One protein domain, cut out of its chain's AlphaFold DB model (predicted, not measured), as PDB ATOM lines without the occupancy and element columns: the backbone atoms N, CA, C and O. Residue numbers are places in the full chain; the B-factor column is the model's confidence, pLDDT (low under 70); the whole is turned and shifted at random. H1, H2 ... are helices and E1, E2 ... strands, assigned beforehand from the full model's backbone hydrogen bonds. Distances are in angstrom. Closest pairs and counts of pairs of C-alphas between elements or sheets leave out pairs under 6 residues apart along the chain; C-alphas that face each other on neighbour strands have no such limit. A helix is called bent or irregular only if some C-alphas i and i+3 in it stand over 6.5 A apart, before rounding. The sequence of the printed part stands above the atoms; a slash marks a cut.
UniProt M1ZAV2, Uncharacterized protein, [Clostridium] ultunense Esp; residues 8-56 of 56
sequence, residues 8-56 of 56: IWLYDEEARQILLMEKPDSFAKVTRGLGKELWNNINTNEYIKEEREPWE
ATOM      1  N   ILE A   8     282.504 326.006 227.775       93.25
ATOM      2  CA  ILE A   8     281.695 326.386 226.620       93.25
ATOM      3  C   ILE A   8     282.373 325.766 225.406       93.25
ATOM      4  O   ILE A   8     283.594 325.867 225.254       93.25
ATOM      5  N   TRP A   9     281.586 325.117 224.558       94.31
ATOM      6  CA  TRP A   9     282.082 324.496 223.343       94.31
ATOM      7  C   TRP A   9     281.178 324.833 222.166       94.31
ATOM      8  O   TRP A   9     279.976 325.044 222.328       94.31
ATOM      9  N   LEU A  10     281.779 324.892 220.987       96.25
ATOM     10  CA  LEU A  10     281.094 325.099 219.721       96.25
ATOM     11  C   LEU A  10     281.756 324.205 218.678       96.25
ATOM     12  O   LEU A  10     282.984 324.175 218.587       96.25
ATOM     13  N   TYR A  11     280.951 323.486 217.902       96.50
ATOM     14  CA  TYR A  11     281.435 322.803 216.711       96.50
ATOM     15  C   TYR A  11     281.242 323.710 215.499       96.50
ATOM     16  O   TYR A  11     280.129 324.148 215.216       96.50
ATOM     17  N   ASP A  12     282.340 324.002 214.818       96.06
ATOM     18  CA  ASP A  12     282.376 324.733 213.559       96.06
ATOM     19  C   ASP A  12     282.371 323.706 212.419       96.06
ATOM     20  O   ASP A  12     283.343 322.971 212.220       96.06
ATOM     21  N   GLU A  13     281.242 323.614 211.710       96.31
ATOM     22  CA  GLU A  13     281.041 322.638 210.635       96.31
ATOM     23  C   GLU A  13     281.895 322.930 209.396       96.31
ATOM     24  O   GLU A  13     282.316 321.992 208.713       96.31
ATOM     25  N   GLU A  14     282.171 324.206 209.115       96.62
ATOM     26  CA  GLU A  14     282.915 324.637 207.930       96.62
ATOM     27  C   GLU A  14     284.394 324.286 208.081       96.62
ATOM     28  O   GLU A  14     284.975 323.606 207.232       96.62
ATOM     29  N   ALA A  15     284.989 324.672 209.210       95.94
ATOM     30  CA  ALA A  15     286.383 324.363 209.509       95.94
ATOM     31  C   ALA A  15     286.578 322.963 210.121       95.94
ATOM     32  O   ALA A  15     287.716 322.541 210.336       95.94
ATOM     33  N   ARG A  16     285.487 322.227 210.388       95.81
ATOM     34  CA  ARG A  16     285.480 320.894 211.022       95.81
ATOM     35  C   ARG A  16     286.280 320.854 212.326       95.81
ATOM     36  O   ARG A  16     287.042 319.918 212.575       95.81
ATOM     37  N   GLN A  17     286.114 321.876 213.159       97.31
ATOM     38  CA  GLN A  17     286.877 322.057 214.395       97.31
ATOM     39  C   GLN A  17     285.960 322.266 215.600       97.31
ATOM     40  O   GLN A  17     284.837 322.749 215.474       97.31
ATOM     41  N   ILE A  18     286.455 321.922 216.789       95.19
ATOM     42  CA  ILE A  18     285.780 322.219 218.056       95.19
ATOM     43  C   ILE A  18     286.514 323.374 218.725       95.19
ATOM     44  O   ILE A  18     287.691 323.263 219.067       95.19
ATOM     45  N   LEU A  19     285.793 324.468 218.947       93.56
ATOM     46  CA  LEU A  19     286.231 325.569 219.789       93.56
ATOM     47  C   LEU A  19     285.861 325.241 221.232       93.56
ATOM     48  O   LEU A  19     284.716 324.899 221.524       93.56
ATOM     49  N   LEU A  20     286.836 325.343 222.132       93.44
ATOM     50  CA  LEU A  20     286.679 325.017 223.543       93.44
ATOM     51  C   LEU A  20     287.226 326.162 224.394       93.44
ATOM     52  O   LEU A  20     288.377 326.563 224.228       93.44
ATOM     53  N   MET A  21     286.429 326.656 225.337       91.19
ATOM     54  CA  MET A  21     286.877 327.661 226.299       91.19
ATOM     55  C   MET A  21     286.376 327.361 227.712       91.19
ATOM     56  O   MET A  21     285.295 326.804 227.903       91.19
ATOM     57  N   GLU A  22     287.174 327.733 228.717       91.88
ATOM     58  CA  GLU A  22     286.735 327.701 230.117       91.88
ATOM     59  C   GLU A  22     285.646 328.761 230.291       91.88
ATOM     60  O   GLU A  22     285.804 329.901 229.841       91.88
ATOM     61  N   LYS A  23     284.521 328.383 230.902       91.56
ATOM     62  CA  LYS A  23     283.443 329.328 231.168       91.56
ATOM     63  C   LYS A  23     283.957 330.383 232.154       91.56
ATOM     64  O   LYS A  23     284.439 330.019 233.224       91.56
ATOM     65  N   PRO A  24     283.848 331.683 231.834       91.19
ATOM     66  CA  PRO A  24     284.255 332.729 232.756       91.19
ATOM     67  C   PRO A  24     283.403 332.703 234.026       91.19
ATOM     68  O   PRO A  24     282.175 332.678 233.944       91.19
ATOM     69  N   ASP A  25     284.040 332.857 235.188       90.94
ATOM     70  CA  ASP A  25     283.332 333.041 236.465       90.94
ATOM     71  C   ASP A  25     282.435 334.298 236.446       90.94
ATOM     72  O   ASP A  25     281.437 334.396 237.157       90.94
ATOM     73  N   SER A  26     282.790 335.292 235.624       92.19
ATOM     74  CA  SER A  26     281.986 336.491 235.396       92.19
ATOM     75  C   SER A  26     282.177 337.012 233.979       92.19
ATOM     76  O   SER A  26     283.202 337.622 233.663       92.19
ATOM     77  N   PHE A  27     281.149 336.840 233.145       90.06
ATOM     78  CA  PHE A  27     281.116 337.404 231.797       90.06
ATOM     79  C   PHE A  27     281.310 338.919 231.818       90.06
ATOM     80  O   PHE A  27     282.170 339.420 231.110       90.06
ATOM     81  N   ALA A  28     280.616 339.633 232.710       91.56
ATOM     82  CA  ALA A  28     280.718 341.088 232.827       91.56
ATOM     83  C   ALA A  28     282.150 341.586 233.099       91.56
ATOM     84  O   ALA A  28     282.522 342.663 232.639       91.56
ATOM     85  N   LYS A  29     282.966 340.823 233.843       91.56
ATOM     86  CA  LYS A  29     284.374 341.177 234.071       91.56
ATOM     87  C   LYS A  29     285.220 340.957 232.822       91.56
ATOM     88  O   LYS A  29     286.005 341.838 232.489       91.56
ATOM     89  N   VAL A  30     285.070 339.812 232.150       91.12
ATOM     90  CA  VAL A  30     285.891 339.486 230.968       91.12
ATOM     91  C   VAL A  30     285.495 340.289 229.731       91.12
ATOM     92  O   VAL A  30     286.343 340.559 228.892       91.12
ATOM     93  N   THR A  31     284.235 340.718 229.628       89.81
ATOM     94  CA  THR A  31     283.746 341.565 228.532       89.81
ATOM     95  C   THR A  31     283.887 343.058 228.820       89.81
ATOM     96  O   THR A  31     283.574 343.886 227.963       89.81
ATOM     97  N   ARG A  32     284.365 343.443 230.011       89.94
ATOM     98  CA  ARG A  32     284.515 344.850 230.384       89.94
ATOM     99  C   ARG A  32     285.468 345.557 229.423       89.94
ATOM    100  O   ARG A  32     286.632 345.190 229.304       89.94
ATOM    101  N   GLY A  33     284.987 346.635 228.811       88.19
ATOM    102  CA  GLY A  33     285.772 347.430 227.866       88.19
ATOM    103  C   GLY A  33     285.684 346.948 226.419       88.19
ATOM    104  O   GLY A  33     286.218 347.631 225.546       88.19
ATOM    105  N   LEU A  34     284.967 345.853 226.134       90.12
ATOM    106  CA  LEU A  34     284.540 345.565 224.766       90.12
ATOM    107  C   LEU A  34     283.739 346.756 224.224       90.12
ATOM    108  O   LEU A  34     282.899 347.325 224.917       90.12
ATOM    109  N   GLY A  35     284.051 347.164 222.995       84.50
ATOM    110  CA  GLY A  35     283.445 348.334 222.361       84.50
ATOM    111  C   GLY A  35     284.020 349.683 222.806       84.50
ATOM    112  O   GLY A  35     283.587 350.701 222.283       84.50
ATOM    113  N   LYS A  36     285.012 349.740 223.708       88.94
ATOM    114  CA  LYS A  36     285.623 351.014 224.139       88.94
ATOM    115  C   LYS A  36     286.121 351.858 222.960       88.94
ATOM    116  O   LYS A  36     285.935 353.068 222.960       88.94
ATOM    117  N   GLU A  37     286.726 351.227 221.958       89.12
ATOM    118  CA  GLU A  37     287.239 351.919 220.770       89.12
ATOM    119  C   GLU A  37     286.132 352.561 219.931       89.12
ATOM    120  O   GLU A  37     286.328 353.667 219.433       89.12
ATOM    121  N   LEU A  38     284.960 351.923 219.846       87.19
ATOM    122  CA  LEU A  38     283.786 352.488 219.179       87.19
ATOM    123  C   LEU A  38     283.355 353.793 219.861       87.19
ATOM    124  O   LEU A  38     283.092 354.790 219.197       87.19
ATOM    125  N   TRP A  39     283.338 353.797 221.194       86.75
ATOM    126  CA  TRP A  39     282.906 354.943 221.995       86.75
ATOM    127  C   TRP A  39     283.947 356.062 222.109       86.75
ATOM    128  O   TRP A  39     283.581 357.180 222.453       86.75
ATOM    129  N   ASN A  40     285.225 355.803 221.814       87.88
ATOM    130  CA  ASN A  40     286.300 356.787 222.000       87.88
ATOM    131  C   ASN A  40     286.115 358.072 221.172       87.88
ATOM    132  O   ASN A  40     286.589 359.123 221.593       87.88
ATOM    133  N   ASN A  41     285.450 357.995 220.016       86.75
ATOM    134  CA  ASN A  41     285.253 359.134 219.111       86.75
ATOM    135  C   ASN A  41     283.801 359.635 219.076       86.75
ATOM    136  O   ASN A  41     283.468 360.490 218.258       86.75
ATOM    137  N   ILE A  42     282.933 359.099 219.936       89.94
ATOM    138  CA  ILE A  42     281.529 359.495 220.027       89.94
ATOM    139  C   ILE A  42     281.389 360.449 221.209       89.94
ATOM    140  O   ILE A  42     281.793 360.128 222.329       89.94
ATOM    141  N   ASN A  43     280.779 361.615 220.986       91.88
ATOM    142  CA  ASN A  43     280.350 362.469 222.086       91.88
ATOM    143  C   ASN A  43     279.177 361.791 222.800       91.88
ATOM    144  O   ASN A  43     278.026 361.884 222.380       91.88
ATOM    145  N   THR A  44     279.480 361.075 223.879       90.00
ATOM    146  CA  THR A  44     278.504 360.250 224.599       90.00
ATOM    147  C   THR A  44     277.317 361.051 225.125       90.00
ATOM    148  O   THR A  44     276.205 360.533 225.148       90.00
ATOM    149  N   ASN A  45     277.520 362.311 225.515       92.00
ATOM    150  CA  ASN A  45     276.439 363.159 226.016       92.00
ATOM    151  C   ASN A  45     275.460 363.556 224.909       92.00
ATOM    152  O   ASN A  45     274.254 363.586 225.141       92.00
ATOM    153  N   GLU A  46     275.978 363.857 223.721       93.56
ATOM    154  CA  GLU A  46     275.177 364.222 222.551       93.56
ATOM    155  C   GLU A  46     274.411 363.009 222.027       93.56
ATOM    156  O   GLU A  46     273.194 363.073 221.898       93.56
ATOM    157  N   TYR A  47     275.090 361.866 221.903       92.00
ATOM    158  CA  TYR A  47     274.470 360.603 221.510       92.00
ATOM    159  C   TYR A  47     273.309 360.206 222.437       92.00
ATOM    160  O   TYR A  47     272.213 359.893 221.985       92.00
ATOM    161  N   ILE A  48     273.506 360.272 223.761       92.94
ATOM    162  CA  ILE A  48     272.439 359.955 224.725       92.94
ATOM    163  C   ILE A  48     271.273 360.944 224.617       92.94
ATOM    164  O   ILE A  48     270.131 360.563 224.867       92.94
ATOM    165  N   LYS A  49     271.548 362.212 224.299       94.50
ATOM    166  CA  LYS A  49     270.504 363.220 224.123       94.50
ATOM    167  C   LYS A  49     269.653 362.902 222.891       94.50
ATOM    168  O   LYS A  49     268.439 362.848 223.031       94.50
ATOM    169  N   GLU A  50     270.280 362.632 221.747       93.75
ATOM    170  CA  GLU A  50     269.595 362.249 220.503       93.75
ATOM    171  C   GLU A  50     268.730 360.996 220.687       93.75
ATOM    172  O   GLU A  50     267.570 360.983 220.292       93.75
ATOM    173  N   GLU A  51     269.247 359.966 221.361       92.56
ATOM    174  CA  GLU A  51     268.497 358.728 221.622       92.56
ATOM    175  C   GLU A  51     267.300 358.930 222.567       92.56
ATOM    176  O   GLU A  51     266.380 358.115 222.569       92.56
ATOM    177  N   ARG A  52     267.296 359.992 223.387       94.25
ATOM    178  CA  ARG A  52     266.205 360.313 224.326       94.25
ATOM    179  C   ARG A  52     265.107 361.172 223.715       94.25
ATOM    180  O   ARG A  52     263.973 361.038 224.157       94.25
ATOM    181  N   GLU A  53     265.414 362.011 222.727       93.38
ATOM    182  CA  GLU A  53     264.429 362.900 222.088       93.38
ATOM    183  C   GLU A  53     263.166 362.174 221.579       93.38
ATOM    184  O   GLU A  53     262.080 362.705 221.778       93.38
ATOM    185  N   PRO A  54     263.232 360.955 221.005       93.38
ATOM    186  CA  PRO A  54     262.036 360.222 220.577       93.38
ATOM    187  C   PRO A  54     261.142 359.695 221.711       93.38
ATOM    188  O   PRO A  54     260.069 359.160 221.431       93.38
ATOM    189  N   TRP A  55     261.608 359.742 222.962       89.94
ATOM    190  CA  TRP A  55     260.908 359.198 224.130       89.94
ATOM    191  C   TRP A  55     260.183 360.278 224.945       89.94
ATOM    192  O   TRP A  55     259.483 359.929 225.900       89.94
ATOM    193  N   GLU A  56     260.358 361.553 224.588       72.12
ATOM    194  CA  GLU A  56     259.605 362.704 225.111       72.12
ATOM    195  C   GLU A  56     258.466 363.101 224.160       72.12
ATOM    196  O   GLU A  56     257.381 363.454 224.681       72.12
TER     197      GLU A  56
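What this domain is: This is residues 8 to 56 of the 56 residues of an uncharacterized protein of [Clostridium] ultunense Esp (UniProt M1ZAV2). A two-stranded hairpin, E1 and E2, makes one end of a long open chain, and from it the chain runs out through two one-turn helices, H1 and H2, to a longer helix, H3, at the other end. There is no common core: no helix touches another helix, and residues 25 to 56 stand free. The printed part has 49 residues, with two named strands and then three named helices, in the order E1, E2, H1, H2, H3; the sheet has the order E1 - E2 and is antiparallel, and the class is mixed, helices and strands. The whole is extended, with a radius of gyration of the C-alphas of 18.3 A, and elongated, with spans of 49 by 27 by 23 A.

How they stand to each other: E1, residues 8 to 12, and E2, residues 17 to 22, form a hairpin of antiparallel neighbour strands, with 167 degrees between their N-to-C directions. The C-alphas of Trp 9 and Leu 20, which face each other, are 4.6 A apart. Across the pair, N 10 and O 19 are within hydrogen-bond range at 3.0 A, and so are N 19 and O 10 at 2.8 A. H1, residues 27 to 30, is apart from E1, with no C-alpha of the one within 8 A of the other. By the same test H1 is apart from H2, residues 36 to 39, though they follow each other in the chain. H2 and H3, residues 44 to 55, meet only through their link. H3 is apart from E1, E2 and H1. H1 and H2 are too short for any pair of O i and N i+4 inside them; in H3, 6 of 8 such pairs are within hydrogen-bond range.

Where its parts are: E1 begins at C-alpha 8, at (281.695, 326.386, 226.620), and measures 13.2 A from first to last C-alpha. E2, from Gln 17 to Glu 22, measures 16.7 A. H1 runs from Phe 27 to Val 30 and H2 from Lys 36 to Trp 39, with C-alpha 36 at (285.623, 351.014, 224.139). H3 measures 17.6 A and ends at C-alpha 55, at (260.908, 359.198, 224.130). It is irregular, but only just: C-alphas 51 and 54 are 6.7 A apart.

The domain as a whole: The two C-alphas farthest apart, those of Arg 16 and Glu 56, are 51.1 A apart. The printed part has no cut, and its four links between named elements are tight. It ends at residue 56, the chain's last residue. The mean pLDDT of the printed part is 91.6, and no printed residue is under 70.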